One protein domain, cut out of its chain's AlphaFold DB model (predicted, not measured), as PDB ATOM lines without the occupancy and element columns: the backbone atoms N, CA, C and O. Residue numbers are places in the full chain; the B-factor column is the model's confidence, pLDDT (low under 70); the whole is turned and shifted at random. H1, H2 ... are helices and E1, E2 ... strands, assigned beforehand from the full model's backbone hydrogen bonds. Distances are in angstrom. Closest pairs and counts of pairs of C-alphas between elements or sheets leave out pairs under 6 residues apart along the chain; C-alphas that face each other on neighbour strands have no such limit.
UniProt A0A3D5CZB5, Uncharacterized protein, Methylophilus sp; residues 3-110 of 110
ATOM      1  N   LYS A   3     -27.727 -36.844  19.009       97.25
ATOM      2  CA  LYS A   3     -29.183 -36.917  19.166       97.25
ATOM      3  C   LYS A   3     -29.619 -38.367  19.301       97.25
ATOM      4  O   LYS A   3     -28.935 -39.284  18.829       97.25
ATOM      5  N   TYR A   4     -30.786 -38.544  19.908       98.31
ATOM      6  CA  TYR A   4     -31.391 -39.845  20.134       98.31
ATOM      7  C   TYR A   4     -32.851 -39.813  19.696       98.31
ATOM      8  O   TYR A   4     -33.564 -38.854  19.982       98.31
ATOM      9  N   ARG A   5     -33.297 -40.851  18.985       98.44
ATOM     10  CA  ARG A   5     -34.700 -40.991  18.572       98.44
ATOM     11  C   ARG A   5     -35.253 -42.362  18.901       98.44
ATOM     12  O   ARG A   5     -34.515 -43.347  18.880       98.44
ATOM     13  N   HIS A   6     -36.553 -42.417  19.158       98.50
ATOM     14  CA  HIS A   6     -37.296 -43.649  19.396       98.50
ATOM     15  C   HIS A   6     -38.453 -43.782  18.412       98.50
ATOM     16  O   HIS A   6     -39.422 -43.025  18.441       98.50
ATOM     17  N   ASP A   7     -38.361 -44.783  17.545       97.94
ATOM     18  CA  ASP A   7     -39.485 -45.258  16.752       97.94
ATOM     19  C   ASP A   7     -40.214 -46.346  17.547       97.94
ATOM     20  O   ASP A   7     -39.820 -47.519  17.561       97.94
ATOM     21  N   VAL A   8     -41.277 -45.932  18.240       96.69
ATOM     22  CA  VAL A   8     -42.125 -46.806  19.064       96.69
ATOM     23  C   VAL A   8     -42.756 -47.915  18.222       96.69
ATOM     24  O   VAL A   8     -42.781 -49.070  18.651       96.69
ATOM     25  N   SER A   9     -43.210 -47.586  17.010       96.12
ATOM     26  CA  SER A   9     -43.924 -48.517  16.127       96.12
ATOM     27  C   SER A   9     -43.026 -49.677  15.710       96.12
ATOM     28  O   SER A   9     -43.443 -50.833  15.724       96.12
ATOM     29  N   ASN A  10     -41.764 -49.375  15.399       95.25
ATOM     30  CA  ASN A  10     -40.772 -50.378  15.021       95.25
ATOM     31  C   ASN A  10     -39.928 -50.877  16.198       95.25
ATOM     32  O   ASN A  10     -38.995 -51.653  15.981       95.25
ATOM     33  N   ARG A  11     -40.217 -50.428  17.429       96.94
ATOM     34  CA  ARG A  11     -39.445 -50.734  18.646       96.94
ATOM     35  C   ARG A  11     -37.940 -50.583  18.399       96.94
ATOM     36  O   ARG A  11     -37.159 -51.511  18.618       96.94
ATOM     37  N   THR A  12     -37.557 -49.427  17.859       98.06
ATOM     38  CA  THR A  12     -36.186 -49.135  17.423       98.06
ATOM     39  C   THR A  12     -35.707 -47.817  18.006       98.06
ATOM     40  O   THR A  12     -36.420 -46.818  17.940       98.06
ATOM     41  N   VAL A  13     -34.497 -47.801  18.559       98.38
ATOM     42  CA  VAL A  13     -33.822 -46.568  18.974       98.38
ATOM     43  C   VAL A  13     -32.638 -46.263  18.067       98.38
ATOM     44  O   VAL A  13     -31.952 -47.169  17.585       98.38
ATOM     45  N   TYR A  14     -32.412 -44.973  17.848       98.50
ATOM     46  CA  TYR A  14     -31.366 -44.439  16.989       98.50
ATOM     47  C   TYR A  14     -30.454 -43.509  17.778       98.50
ATOM     48  O   TYR A  14     -30.936 -42.704  18.576       98.50
ATOM     49  N   ARG A  15     -29.152 -43.564  17.496       98.25
ATOM     50  CA  ARG A  15     -28.160 -42.577  17.946       98.25
ATOM     51  C   ARG A  15     -27.375 -42.076  16.746       98.25
ATOM     52  O   ARG A  15     -26.821 -42.878  15.999       98.25
ATOM     53  N   PHE A  16     -27.288 -40.763  16.592       97.62
ATOM     54  CA  PHE A  16     -26.639 -40.121  15.448       97.62
ATOM     55  C   PHE A  16     -26.079 -38.751  15.855       97.62
ATOM     56  O   PHE A  16     -26.518 -38.189  16.864       97.62
ATOM     57  N   PRO A  17     -25.048 -38.225  15.173       96.25
ATOM     58  CA  PRO A  17     -24.473 -36.935  15.537       96.25
ATOM     59  C   PRO A  17     -25.488 -35.799  15.322       96.25
ATOM     60  O   PRO A  17     -26.334 -35.883  14.436       96.25
ATOM     61  N   ILE A  18     -25.405 -34.732  16.131       93.31
ATOM     62  CA  ILE A  18     -26.268 -33.542  15.965       93.31
ATOM     63  C   ILE A  18     -26.109 -32.938  14.570       93.31
ATOM     64  O   ILE A  18     -27.102 -32.540  13.967       93.31
ATOM     65  N   GLU A  19     -24.871 -32.890  14.083       94.06
ATOM     66  CA  GLU A  19     -24.532 -32.406  12.753       94.06
ATOM     67  C   GLU A  19     -23.871 -33.534  11.957       94.06
ATOM     68  O   GLU A  19     -23.002 -34.233  12.491       94.06
ATOM     69  N   PRO A  20     -24.250 -33.728  10.687       95.25
ATOM     70  CA  PRO A  20     -23.578 -34.669   9.818       95.25
ATOM     71  C   PRO A  20     -22.175 -34.157   9.485       95.25
ATOM     72  O   PRO A  20     -21.882 -32.960   9.497       95.25
ATOM     73  N   PHE A  21     -21.296 -35.085   9.137       96.19
ATOM     74  CA  PHE A  21     -19.977 -34.749   8.638       96.19
ATOM     75  C   PHE A  21     -20.096 -34.239   7.211       96.19
ATOM     76  O   PHE A  21     -20.765 -34.843   6.372       96.19
ATOM     77  N   MET A  22     -19.409 -33.139   6.929       96.31
ATOM     78  CA  MET A  22     -19.405 -32.544   5.606       96.31
ATOM     79  C   MET A  22     -18.000 -32.143   5.195       96.31
ATOM     80  O   MET A  22     -17.275 -31.500   5.953       96.31
ATOM     81  N   THR A  23     -17.637 -32.504   3.971       96.56
ATOM     82  CA  THR A  23     -16.341 -32.183   3.378       96.56
ATOM     83  C   THR A  23     -16.522 -31.616   1.978       96.56
ATOM     84  O   THR A  23     -17.421 -32.019   1.235       96.56
ATOM     85  N   GLU A  24     -15.661 -30.672   1.601       96.44
ATOM     86  CA  GLU A  24     -15.618 -30.185   0.226       96.44
ATOM     87  C   GLU A  24     -15.167 -31.310  -0.708       96.44
ATOM     88  O   GLU A  24     -14.136 -31.956  -0.506       96.44
ATOM     89  N   ALA A  25     -15.947 -31.545  -1.755       95.06
ATOM     90  CA  ALA A  25     -15.533 -32.396  -2.851       95.06
ATOM     91  C   ALA A  25     -14.673 -31.568  -3.804       95.06
ATOM     92  O   ALA A  25     -15.113 -30.526  -4.287       95.06
ATOM     93  N   MET A  26     -13.473 -32.047  -4.122       95.19
ATOM     94  CA  MET A  26     -12.563 -31.378  -5.050       95.19
ATOM     95  C   MET A  26     -12.444 -32.176  -6.347       95.19
ATOM     96  O   MET A  26     -12.250 -33.391  -6.328       95.19
ATOM     97  N   HIS A  27     -12.508 -31.492  -7.486       92.62
ATOM     98  CA  HIS A  27     -12.238 -32.066  -8.801       92.62
ATOM     99  C   HIS A  27     -11.234 -31.184  -9.539       92.62
ATOM    100  O   HIS A  27     -11.489 -30.005  -9.783       92.62
ATOM    101  N   ARG A  28     -10.071 -31.753  -9.888       93.19
ATOM    102  CA  ARG A  28      -8.975 -31.042 -10.579       93.19
ATOM    103  C   ARG A  28      -8.586 -29.716  -9.896       93.19
ATOM    104  O   ARG A  28      -8.386 -28.704 -10.560       93.19
ATOM    105  N   GLY A  29      -8.529 -29.712  -8.562       91.06
ATOM    106  CA  GLY A  29      -8.150 -28.536  -7.767       91.06
ATOM    107  C   GLY A  29      -9.227 -27.453  -7.635       91.06
ATOM    108  O   GLY A  29      -8.967 -26.423  -7.026       91.06
ATOM    109  N   LYS A  30     -10.437 -27.671  -8.163       92.19
ATOM    110  CA  LYS A  30     -11.591 -26.781  -7.979       92.19
ATOM    111  C   LYS A  30     -12.657 -27.462  -7.129       92.19
ATOM    112  O   LYS A  30     -12.820 -28.682  -7.209       92.19
ATOM    113  N   ARG A  31     -13.407 -26.675  -6.353       92.19
ATOM    114  CA  ARG A  31     -14.565 -27.178  -5.606       92.19
ATOM    115  C   ARG A  31     -15.596 -27.739  -6.583       92.19
ATOM    116  O   ARG A  31     -16.084 -27.023  -7.453       92.19
ATOM    117  N   ALA A  32     -15.905 -29.018  -6.426       94.88
ATOM    118  CA  ALA A  32     -16.897 -29.764  -7.190       94.88
ATOM    119  C   ALA A  32     -18.242 -29.876  -6.459       94.88
ATOM    120  O   ALA A  32     -19.248 -30.181  -7.092       94.88
ATOM    121  N   GLY A  33     -18.266 -29.627  -5.146       96.88
ATOM    122  CA  GLY A  33     -19.474 -29.730  -4.335       96.88
ATOM    123  C   GLY A  33     -19.179 -30.078  -2.878       96.88
ATOM    124  O   GLY A  33     -18.097 -29.779  -2.370       96.88
ATOM    125  N   TRP A  34     -20.123 -30.767  -2.244       97.56
ATOM    126  CA  TRP A  34     -20.100 -31.202  -0.853       97.56
ATOM    127  C   TRP A  34     -20.380 -32.702  -0.762       97.56
ATOM    128  O   TRP A  34     -21.340 -33.199  -1.347       97.56
ATOM    129  N   ASN A  35     -19.563 -33.430  -0.007       97.62
ATOM    130  CA  ASN A  35     -19.927 -34.755   0.483       97.62
ATOM    131  C   ASN A  35     -20.506 -34.587   1.883       97.62
ATOM    132  O   ASN A  35     -19.822 -34.044   2.746       97.62
ATOM    133  N   VAL A  36     -21.716 -35.087   2.114       97.94
ATOM    134  CA  VAL A  36     -22.354 -35.098   3.434       97.94
ATOM    135  C   VAL A  36     -22.619 -36.543   3.833       97.94
ATOM    136  O   VAL A  36     -23.097 -37.336   3.016       97.94
ATOM    137  N   TYR A  37     -22.276 -36.913   5.061       97.12
ATOM    138  CA  TYR A  37     -22.522 -38.248   5.596       97.12
ATOM    139  C   TYR A  37     -22.758 -38.217   7.106       97.12
ATOM    140  O   TYR A  37     -22.269 -37.337   7.811       97.12
ATOM    141  N   MET A  38     -23.483 -39.201   7.627       97.19
ATOM    142  CA  MET A  38     -23.604 -39.418   9.071       97.19
ATOM    143  C   MET A  38     -23.537 -40.907   9.393       97.19
ATOM    144  O   MET A  38     -23.906 -41.736   8.570       97.19
ATOM    145  N   GLU A  39     -23.070 -41.234  10.593       97.19
ATOM    146  CA  GLU A  39     -23.191 -42.577  11.154       97.19
ATOM    147  C   GLU A  39     -24.423 -42.622  12.061       97.19
ATOM    148  O   GLU A  39     -24.555 -41.812  12.983       97.19
ATOM    149  N   VAL A  40     -25.315 -43.576  11.808       97.94
ATOM    150  CA  VAL A  40     -26.516 -43.823  12.604       97.94
ATOM    151  C   VAL A  40     -26.389 -45.198  13.244       97.94
ATOM    152  O   VAL A  40     -26.432 -46.211  12.553       97.94
ATOM    153  N   THR A  41     -26.258 -45.252  14.566       98.00
ATOM    154  CA  THR A  41     -26.363 -46.503  15.330       98.00
ATOM    155  C   THR A  41     -27.837 -46.873  15.495       98.00
ATOM    156  O   THR A  41     -28.649 -46.009  15.830       98.00
ATOM    157  N   ILE A  42     -28.171 -48.145  15.277       98.00
ATOM    158  CA  ILE A  42     -29.542 -48.666  15.267       98.00
ATOM    159  C   ILE A  42     -29.645 -49.827  16.257       98.00
ATOM    160  O   ILE A  42     -28.896 -50.800  16.175       98.00
ATOM    161  N   THR A  43     -30.623 -49.767  17.158       97.69
ATOM    162  CA  THR A  43     -30.950 -50.876  18.061       97.69
ATOM    163  C   THR A  43     -32.430 -51.199  17.957       97.69
ATOM    164  O   THR A  43     -33.278 -50.385  18.310       97.69
ATOM    165  N   CYS A  44     -32.743 -52.403  17.481       96.69
ATOM    166  CA  CYS A  44     -34.101 -52.843  17.186       96.69
ATOM    167  C   CYS A  44     -34.462 -54.063  18.046       96.69
ATOM    168  O   CYS A  44     -33.751 -55.067  18.013       96.69
ATOM    169  N   ALA A  45     -35.563 -53.991  18.802       96.19
ATOM    170  CA  ALA A  45     -35.945 -55.019  19.780       96.19
ATOM    171  C   ALA A  45     -36.231 -56.396  19.159       96.19
ATOM    172  O   ALA A  45     -36.036 -57.428  19.793       96.19
ATOM    173  N   ASN A  46     -36.711 -56.414  17.912       93.94
ATOM    174  CA  ASN A  46     -37.032 -57.639  17.176       93.94
ATOM    175  C   ASN A  46     -35.915 -58.070  16.211       93.94
ATOM    176  O   ASN A  46     -36.174 -58.865  15.308       93.94
ATOM    177  N   ASN A  47     -34.698 -57.533  16.357       95.00
ATOM    178  CA  ASN A  47     -33.548 -58.034  15.608       95.00
ATOM    179  C   ASN A  47     -33.194 -59.456  16.076       95.00
ATOM    180  O   ASN A  47     -33.569 -59.864  17.179       95.00
ATOM    181  N   ARG A  48     -32.485 -60.206  15.232       93.75
ATOM    182  CA  ARG A  48     -32.049 -61.584  15.489       93.75
ATOM    183  C   ARG A  48     -30.589 -61.739  15.107       93.75
ATOM    184  O   ARG A  48     -30.155 -61.160  14.110       93.75
ATOM    185  N   PHE A  49     -29.841 -62.520  15.881       87.44
ATOM    186  CA  PHE A  49     -28.454 -62.845  15.564       87.44
ATOM    187  C   PHE A  49     -28.379 -64.258  14.979       87.44
ATOM    188  O   PHE A  49     -28.374 -65.249  15.701       87.44
ATOM    189  N   LEU A  50     -28.344 -64.352  13.649       89.12
ATOM    190  CA  LEU A  50     -28.368 -65.612  12.907       89.12
ATOM    191  C   LEU A  50     -27.110 -65.736  12.054       89.12
ATOM    192  O   LEU A  50     -26.710 -64.781  11.392       89.12
ATOM    193  N   ASN A  51     -26.494 -66.919  12.016       88.50
ATOM    194  CA  ASN A  51     -25.293 -67.183  11.207       88.50
ATOM    195  C   ASN A  51     -24.157 -66.173  11.458       88.50
ATOM    196  O   ASN A  51     -23.525 -65.688  10.521       88.50
ATOM    197  N   ASN A  52     -23.919 -65.848  12.733       87.19
ATOM    198  CA  ASN A  52     -22.888 -64.906  13.168       87.19
ATOM    199  C   ASN A  52     -23.055 -63.471  12.622       87.19
ATOM    200  O   ASN A  52     -22.080 -62.728  12.504       87.19
ATOM    201  N   ARG A  53     -24.286 -63.074  12.271       91.31
ATOM    202  CA  ARG A  53     -24.630 -61.718  11.833       91.31
ATOM    203  C   ARG A  53     -26.000 -61.292  12.356       91.31
ATOM    204  O   ARG A  53     -26.874 -62.122  12.593       91.31
ATOM    205  N   TRP A  54     -26.196 -59.987  12.501       90.94
ATOM    206  CA  TRP A  54     -27.524 -59.424  12.732       90.94
ATOM    207  C   TRP A  54     -28.363 -59.502  11.454       90.94
ATOM    208  O   TRP A  54     -27.843 -59.296  10.358       90.94
ATOM    209  N   GLU A  55     -29.649 -59.818  11.590       94.06
ATOM    210  CA  GLU A  55     -30.593 -59.856  10.468       94.06
ATOM    211  C   GLU A  55     -30.924 -58.447   9.954       94.06
ATOM    212  O   GLU A  55     -31.006 -58.231   8.746       94.06
ATOM    213  N   LYS A  56     -31.084 -57.486  10.869       93.62
ATOM    214  CA  LYS A  56     -31.274 -56.062  10.568       93.62
ATOM    215  C   LYS A  56     -30.003 -55.274  10.844       93.62
ATOM    216  O   LYS A  56     -29.272 -55.589  11.789       93.62
ATOM    217  N   ASP A  57     -29.806 -54.207  10.076       93.81
ATOM    218  CA  ASP A  57     -28.673 -53.300  10.234       93.81
ATOM    219  C   ASP A  57     -28.609 -52.718  11.650       93.81
ATOM    220  O   ASP A  57     -29.596 -52.213  12.189       93.81
ATOM    221  N   VAL A  58     -27.417 -52.778  12.244       95.56
ATOM    222  CA  VAL A  58     -27.099 -52.156  13.543       95.56
ATOM    223  C   VAL A  58     -26.384 -50.814  13.386       95.56
ATOM    224  O   VAL A  58     -26.267 -50.047  14.341       95.56
ATOM    225  N   VAL A  59     -25.923 -50.513  12.170       96.38
ATOM    226  CA  VAL A  59     -25.358 -49.222  11.785       96.38
ATOM    227  C   VAL A  59     -25.787 -48.904  10.355       96.38
ATOM    228  O   VAL A  59     -25.722 -49.771   9.488       96.38
ATOM    229  N   ASN A  60     -26.192 -47.661  10.106       96.00
ATOM    230  CA  ASN A  60     -26.428 -47.120   8.771       96.00
ATOM    231  C   ASN A  60     -25.512 -45.912   8.529       96.00
ATOM    232  O   ASN A  60     -25.277 -45.110   9.433       96.00
ATOM    233  N   PHE A  61     -25.016 -45.775   7.301       96.00
ATOM    234  CA  PHE A  61     -24.107 -44.712   6.878       96.00
ATOM    235  C   PHE A  61     -24.672 -43.963   5.665       96.00
ATOM    236  O   PHE A  61     -24.133 -44.091   4.558       96.00
ATOM    237  N   PRO A  62     -25.769 -43.198   5.819       96.19
ATOM    238  CA  PRO A  62     -26.262 -42.364   4.733       96.19
ATOM    239  C   PRO A  62     -25.163 -41.404   4.271       96.19
ATOM    240  O   PRO A  62     -24.515 -40.725   5.072       96.19
ATOM    241  N   ARG A  63     -24.959 -41.355   2.955       96.56
ATOM    242  CA  ARG A  63     -23.981 -40.496   2.293       96.56
ATOM    243  C   ARG A  63     -24.591 -39.920   1.029       96.56
ATOM    244  O   ARG A  63     -25.151 -40.657   0.221       96.56
ATOM    245  N   GLN A  64     -24.441 -38.617   0.840       97.50
ATOM    246  CA  GLN A  64     -24.906 -37.917  -0.350       97.50
ATOM    247  C   GLN A  64     -23.843 -36.943  -0.851       97.50
ATOM    248  O   GLN A  64     -23.048 -36.398  -0.083       97.50
ATOM    249  N   PHE A  65     -23.825 -36.756  -2.165       97.12
ATOM    250  CA  PHE A  65     -23.017 -35.749  -2.833       97.12
ATOM    251  C   PHE A  65     -23.941 -34.663  -3.378       97.12
ATOM    252  O   PHE A  65     -24.926 -34.969  -4.049       97.12
ATOM    253  N   PHE A  66     -23.590 -33.412  -3.113       97.19
ATOM    254  CA  PHE A  66     -24.271 -32.228  -3.620       97.19
ATOM    255  C   PHE A  66     -23.287 -31.463  -4.488       97.19
ATOM    256  O   PHE A  66     -22.199 -31.134  -4.025       97.19
ATOM    257  N   ASP A  67     -23.631 -31.202  -5.744       96.19
ATOM    258  CA  ASP A  67     -22.744 -30.464  -6.641       96.19
ATOM    259  C   ASP A  67     -22.660 -28.966  -6.289       96.19
ATOM    260  O   ASP A  67     -23.215 -28.486  -5.299       96.19
ATOM    261  N   THR A  68     -21.936 -28.207  -7.110       95.12
ATOM    262  CA  THR A  68     -21.685 -26.779  -6.896       95.12
ATOM    263  C   THR A  68     -22.926 -25.887  -6.913       95.12
ATOM    264  O   THR A  68     -22.789 -24.710  -6.577       95.12
ATOM    265  N   ARG A  69     -24.107 -26.397  -7.296       96.38
ATOM    266  CA  ARG A  69     -25.362 -25.629  -7.277       96.38
ATOM    267  C   ARG A  69     -25.884 -25.399  -5.863       96.38
ATOM    268  O   ARG A  69     -26.632 -24.451  -5.671       96.38
ATOM    269  N   TYR A  70     -25.492 -26.240  -4.910       95.62
ATOM    270  CA  TYR A  70     -25.931 -26.149  -3.523       95.62
ATOM    271  C   TYR A  70     -24.935 -25.350  -2.682       95.62
ATOM    272  O   TYR A  70     -23.716 -25.577  -2.721       95.62
ATOM    273  N   SER A  71     -25.460 -24.442  -1.865       96.00
ATOM    274  CA  SER A  71     -24.712 -23.889  -0.743       96.00
ATOM    275  C   SER A  71     -24.429 -24.971   0.304       96.00
ATOM    276  O   SER A  71     -24.989 -26.073   0.287       96.00
ATOM    277  N   ARG A  72     -23.534 -24.649   1.236       94.62
ATOM    278  CA  ARG A  72     -23.202 -25.525   2.358       94.62
ATOM    279  C   ARG A  72     -24.449 -25.807   3.210       94.62
ATOM    280  O   ARG A  72     -24.706 -26.945   3.592       94.62
ATOM    281  N   GLU A  73     -25.224 -24.766   3.490       96.25
ATOM    282  CA  GLU A  73     -26.426 -24.809   4.319       96.25
ATOM    283  C   GLU A  73     -27.562 -25.566   3.622       96.25
ATOM    284  O   GLU A  73     -28.245 -26.367   4.256       96.25
ATOM    285  N   GLU A  74     -27.725 -25.373   2.310       96.69
ATOM    286  CA  GLU A  74     -28.708 -26.110   1.510       96.69
ATOM    287  C   GLU A  74     -28.379 -27.603   1.475       96.69
ATOM    288  O   GLU A  74     -29.262 -28.423   1.716       96.69
ATOM    289  N   ALA A  75     -27.114 -27.967   1.238       96.31
ATOM    290  CA  ALA A  75     -26.674 -29.362   1.248       96.31
ATOM    291  C   ALA A  75     -26.977 -30.045   2.595       96.31
ATOM    292  O   ALA A  75     -27.506 -31.156   2.622       96.31
ATOM    293  N   LEU A  76     -26.710 -29.363   3.715       95.75
ATOM    294  CA  LEU A  76     -27.048 -29.860   5.052       95.75
ATOM    295  C   LEU A  76     -28.559 -30.007   5.260       95.75
ATOM    296  O   LEU A  76     -29.009 -31.050   5.732       95.75
ATOM    297  N   ALA A  77     -29.344 -28.990   4.897       95.56
ATOM    298  CA  ALA A  77     -30.795 -29.010   5.063       95.56
ATOM    299  C   ALA A  77     -31.444 -30.148   4.257       95.56
ATOM    300  O   ALA A  77     -32.249 -30.907   4.800       95.56
ATOM    301  N   TYR A  78     -31.036 -30.320   2.994       96.44
ATOM    302  CA  TYR A  78     -31.484 -31.431   2.149       96.44
ATOM    303  C   TYR A  78     -31.036 -32.791   2.685       96.44
ATOM    304  O   TYR A  78     -31.772 -33.774   2.586       96.44
ATOM    305  N   PHE A  79     -29.830 -32.882   3.244       96.94
ATOM    306  CA  PHE A  79     -29.357 -34.133   3.820       96.94
ATOM    307  C   PHE A  79     -30.211 -34.549   5.023       96.94
ATOM    308  O   PHE A  79     -30.683 -35.688   5.062       96.94
ATOM    309  N   HIS A  80     -30.473 -33.624   5.952       94.69
ATOM    310  CA  HIS A  80     -31.329 -33.864   7.116       94.69
ATOM    311  C   HIS A  80     -32.755 -34.249   6.721       94.69
ATOM    312  O   HIS A  80     -33.276 -35.245   7.221       94.69
ATOM    313  N   SER A  81     -33.369 -33.535   5.770       93.56
ATOM    314  CA  SER A  81     -34.752 -33.814   5.356       93.56
ATOM    315  C   SER A  81     -34.951 -35.231   4.809       93.56
ATOM    316  O   SER A  81     -36.057 -35.759   4.871       93.56
ATOM    317  N   ASN A  82     -33.896 -35.836   4.254       94.69
ATOM    318  CA  ASN A  82     -33.957 -37.156   3.627       94.69
ATOM    319  C   ASN A  82     -33.416 -38.292   4.502       94.69
ATOM    320  O   ASN A  82     -33.790 -39.442   4.279       94.69
ATOM    321  N   ASN A  83     -32.519 -38.003   5.449       95.50
ATOM    322  CA  ASN A  83     -31.756 -39.037   6.158       95.50
ATOM    323  C   ASN A  83     -31.939 -39.023   7.681       95.50
ATOM    324  O   ASN A  83     -31.428 -39.929   8.341       95.50
ATOM    325  N   ASP A  84     -32.653 -38.048   8.250       93.50
ATOM    326  CA  ASP A  84     -32.934 -38.042   9.685       93.50
ATOM    327  C   ASP A  84     -33.730 -39.300  10.095       93.50
ATOM    328  O   ASP A  84     -34.769 -39.602   9.493       93.50
ATOM    329  N   PRO A  85     -33.288 -40.043  11.131       95.19
ATOM    330  CA  PRO A  85     -33.998 -41.233  11.590       95.19
ATOM    331  C   PRO A  85     -35.434 -40.930  12.021       95.19
ATOM    332  O   PRO A  85     -35.724 -39.865  12.565       95.19
ATOM    333  N   ARG A  86     -36.351 -41.878  11.811       94.19
ATOM    334  CA  ARG A  86     -37.757 -41.738  12.225       94.19
ATOM    335  C   ARG A  86     -37.906 -41.766  13.751       94.19
ATOM    336  O   ARG A  86     -37.004 -42.195  14.467       94.19
ATOM    337  N   GLY A  87     -39.083 -41.360  14.222       96.56
ATOM    338  CA  GLY A  87     -39.459 -41.419  15.633       96.56
ATOM    339  C   GLY A  87     -39.316 -40.090  16.366       96.56
ATOM    340  O   GLY A  87     -38.923 -39.074  15.789       96.56
ATOM    341  N   GLU A  88     -39.671 -40.116  17.643       97.69
ATOM    342  CA  GLU A  88     -39.639 -38.951  18.525       97.69
ATOM    343  C   GLU A  88     -38.239 -38.759  19.104       97.69
ATOM    344  O   GLU A  88     -37.520 -39.731  19.341       97.69
ATOM    345  N   GLU A  89     -37.837 -37.505  19.317       97.94
ATOM    346  CA  GLU A  89     -36.580 -37.201  19.999       97.94
ATOM    347  C   GLU A  89     -36.703 -37.534  21.487       97.94
ATOM    348  O   GLU A  89     -37.688 -37.187  22.138       97.94
ATOM    349  N   ILE A  90     -35.694 -38.223  22.010       98.38
ATOM    350  CA  ILE A  90     -35.612 -38.627  23.410       98.38
ATOM    351  C   ILE A  90     -34.286 -38.166  24.003       98.38
ATOM    352  O   ILE A  90     -33.315 -37.914  23.286       98.38
ATOM    353  N   ASP A  91     -34.227 -38.073  25.325       98.19
ATOM    354  CA  ASP A  91     -32.971 -37.801  26.011       98.19
ATOM    355  C   ASP A  91     -32.036 -39.028  26.029       98.19
ATOM    356  O   ASP A  91     -32.390 -40.160  25.669       98.19
ATOM    357  N   GLN A  92     -30.794 -38.785  26.446       98.06
ATOM    358  CA  GLN A  92     -29.762 -39.812  26.518       98.06
ATOM    359  C   GLN A  92     -30.082 -40.911  27.544       98.06
ATOM    360  O   GLN A  92     -29.725 -42.071  27.323       98.06
ATOM    361  N   GLU A  93     -30.718 -40.565  28.664       98.38
ATOM    362  CA  GLU A  93     -31.008 -41.505  29.752       98.38
ATOM    363  C   GLU A  93     -32.055 -42.532  29.302       98.38
ATOM    364  O   GLU A  93     -31.852 -43.749  29.411       98.38
ATOM    365  N   LEU A  94     -33.142 -42.048  28.700       98.31
ATOM    366  CA  LEU A  94     -34.182 -42.866  28.102       98.31
ATOM    367  C   LEU A  94     -33.617 -43.739  26.981       98.31
ATOM    368  O   LEU A  94     -33.925 -44.934  26.929       98.31
ATOM    369  N   TYR A  95     -32.751 -43.178  26.131       98.44
ATOM    370  CA  TYR A  95     -32.088 -43.928  25.067       98.44
ATOM    371  C   TYR A  95     -31.288 -45.105  25.627       98.44
ATOM    372  O   TYR A  95     -31.471 -46.231  25.173       98.44
ATOM    373  N   GLN A  96     -30.443 -44.883  26.636       98.31
ATOM    374  CA  GLN A  96     -29.613 -45.939  27.222       98.31
ATOM    375  C   GLN A  96     -30.458 -47.055  27.845       98.31
ATOM    376  O   GLN A  96     -30.144 -48.241  27.689       98.31
ATOM    377  N   ARG A  97     -31.558 -46.693  28.517       98.50
ATOM    378  CA  ARG A  97     -32.500 -47.657  29.095       98.50
ATOM    379  C   ARG A  97     -33.163 -48.516  28.016       98.50
ATOM    380  O   ARG A  97     -33.152 -49.742  28.129       98.50
ATOM    381  N   LEU A  98     -33.708 -47.886  26.974       98.38
ATOM    382  CA  LEU A  98     -34.370 -48.581  25.866       98.38
ATOM    383  C   LEU A  98     -33.386 -49.415  25.047       98.38
ATOM    384  O   LEU A  98     -33.697 -50.553  24.713       98.38
ATOM    385  N   GLN A  99     -32.188 -48.893  24.776       98.19
ATOM    386  CA  GLN A  99     -31.129 -49.615  24.077       98.19
ATOM    387  C   GLN A  99     -30.823 -50.932  24.792       98.19
ATOM    388  O   GLN A  99     -30.903 -51.995  24.184       98.19
ATOM    389  N   LYS A 100     -30.542 -50.878  26.100       97.62
ATOM    390  CA  LYS A 100     -30.238 -52.075  26.894       97.62
ATOM    391  C   LYS A 100     -31.401 -53.067  26.900       97.62
ATOM    392  O   LYS A 100     -31.186 -54.273  26.800       97.62
ATOM    393  N   GLN A 101     -32.633 -52.570  27.021       97.69
ATOM    394  CA  GLN A 101     -33.825 -53.409  26.947       97.69
ATOM    395  C   GLN A 101     -33.921 -54.114  25.584       97.69
ATOM    396  O   GLN A 101     -34.067 -55.332  25.534       97.69
ATOM    397  N   TYR A 102     -33.804 -53.370  24.485       97.44
ATOM    398  CA  TYR A 102     -33.964 -53.890  23.127       97.44
ATOM    399  C   TYR A 102     -32.827 -54.824  22.713       97.44
ATOM    400  O   TYR A 102     -33.082 -55.804  22.025       97.44
ATOM    401  N   GLU A 103     -31.596 -54.586  23.166       95.19
ATOM    402  CA  GLU A 103     -30.478 -55.520  22.976       95.19
ATOM    403  C   GLU A 103     -30.734 -56.866  23.663       95.19
ATOM    404  O   GLU A 103     -30.456 -57.916  23.080       95.19
ATOM    405  N   ASN A 104     -31.290 -56.855  24.878       94.44
ATOM    406  CA  ASN A 104     -31.656 -58.085  25.585       94.44
ATOM    407  C   ASN A 104     -32.779 -58.833  24.859       94.44
ATOM    408  O   ASN A 104     -32.689 -60.045  24.671       94.44
ATOM    409  N   GLU A 105     -33.815 -58.119  24.417       95.31
ATOM    410  CA  GLU A 105     -34.907 -58.711  23.640       95.31
ATOM    411  C   GLU A 105     -34.411 -59.303  22.312       95.31
ATOM    412  O   GLU A 105     -34.746 -60.439  21.990       95.31
ATOM    413  N   ALA A 106     -33.547 -58.588  21.585       93.00
ATOM    414  CA  ALA A 106     -32.985 -59.052  20.321       93.00
ATOM    415  C   ALA A 106     -32.144 -60.328  20.484       93.00
ATOM    416  O   ALA A 106     -32.221 -61.239  19.662       93.00
ATOM    417  N   ARG A 107     -31.367 -60.430  21.570       88.19
ATOM    418  CA  ARG A 107     -30.590 -61.640  21.891       88.19
ATOM    419  C   ARG A 107     -31.482 -62.839  22.199       88.19
ATOM    420  O   ARG A 107     -31.153 -63.943  21.781       88.19
ATOM    421  N   ASN A 108     -32.614 -62.618  22.864       88.62
ATOM    422  CA  ASN A 108     -33.583 -63.671  23.179       88.62
ATOM    423  C   ASN A 108     -34.378 -64.160  21.956       88.62
ATOM    424  O   ASN A 108     -35.048 -65.183  22.052       88.62
ATOM    425  N   ASN A 109     -34.312 -63.453  20.822       84.62
ATOM    426  CA  ASN A 109     -34.944 -63.874  19.567       84.62
ATOM    427  C   ASN A 109     -34.052 -64.791  18.706       84.62
ATOM    428  O   ASN A 109     -34.410 -65.047  17.552       84.62
ATOM    429  N   SER A 110     -32.882 -65.193  19.219       64.06
ATOM    430  CA  SER A 110     -31.896 -66.028  18.511       64.06
ATOM    431  C   SER A 110     -32.253 -67.510  18.552       64.06
ATOM    432  O   SER A 110     -32.820 -67.952  19.575       64.06
TER     433      SER A 110
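This is residues 3 to 110 of the 110 residues of an uncharacterized protein of Methylophilus sp (UniProt A0A3D5CZB5). The model is an elongated pair of small sheet-and-helix units set end to end: a four-stranded sheet, E5 E2 E1 E7, with H2 across one face, and a three-stranded sheet, E3 E4 E6, with H1 along one face. E4 runs on into E5 and joins the two units. The printed part has 108 residues, with seven named strands and two named helices in the order E1 E2 E3 E4 E5 E6 H1 E7 H2; both sheets are antiparallel, and the class is mixed, helices and strands. The whole is loose, with a radius of gyration of the C-alphas of 16.9 A, and spans 53 by 32 by 19 A.

In the larger sheet E5 is residues 40 to 44, E2 residues 12 to 17 and 17.0 A long, E1 residues 3 to 7, and E7 residues 88 to 90. E1 begins with C-alpha 3 at (-29.183, -36.917, 19.166). H2, residues 92 to 108, is 24.4 A long and ends with C-alpha 108 at (-33.583, -63.671, 23.179). In the smaller sheet E3 is residues 21 to 27 and 19.3 A long, E4 residues 30 to 37 and 20.9 A long, and E6 residues 63 to 67. C-alpha 30 is at (-11.591, -26.781, -7.979). H1, residues 72 to 83, is 16.4 A long.

In the sheet E5 E2 E1 E7, E5 and E7 are edge strands. E1 and E2 form a hairpin, with N 5 and O 14 3.0 A apart. N 41 of E5 and O 15 of E2 are 2.8 A apart, and N 6 of E1 and O 88 of E7 are 2.9 A apart, all within hydrogen-bond range. H2 is on this sheet at a height of 8.2 A, over E5, E2 and E1, slantwise to the strands at 48 degrees to E1 on the local plane. Its closest C-alphas to E5 are those of Tyr 102 and Cys 44, 6.0 A apart. E4 runs on into E5 at 21 degrees, across a break of 2 residues. E3 and E4 form a hairpin, with N 23 and O 35 2.9 A apart; N 34 of E4 and O 66 of E6 are 2.8 A apart. H1 is on the sheet E3 E4 E6 at a height of 8.8 A, over E4 and E6; it runs along the strands, but only just, at 28 degrees to E4 on the local plane. Its closest C-alphas to E6 are those of Ala 75 and Phe 66, 6.1 A apart. H1 and H2 are apart. In H1 and H2 every O i to N i+4 pair is within hydrogen-bond range.

The two C-alphas farthest apart, those of Gly 29 and Asn 108, are 53.3 A apart. The printed part has no cut. The link E5 to E6, residues 45 to 62, is long; in it residues 49 to 50 pair with 53 to 54, and residues 59 to 60 pair with residues 40 to 41 of E5, both antiparallel. The mean pLDDT of the printed part is 95.3, and residue 110, the chain's last, is under 70.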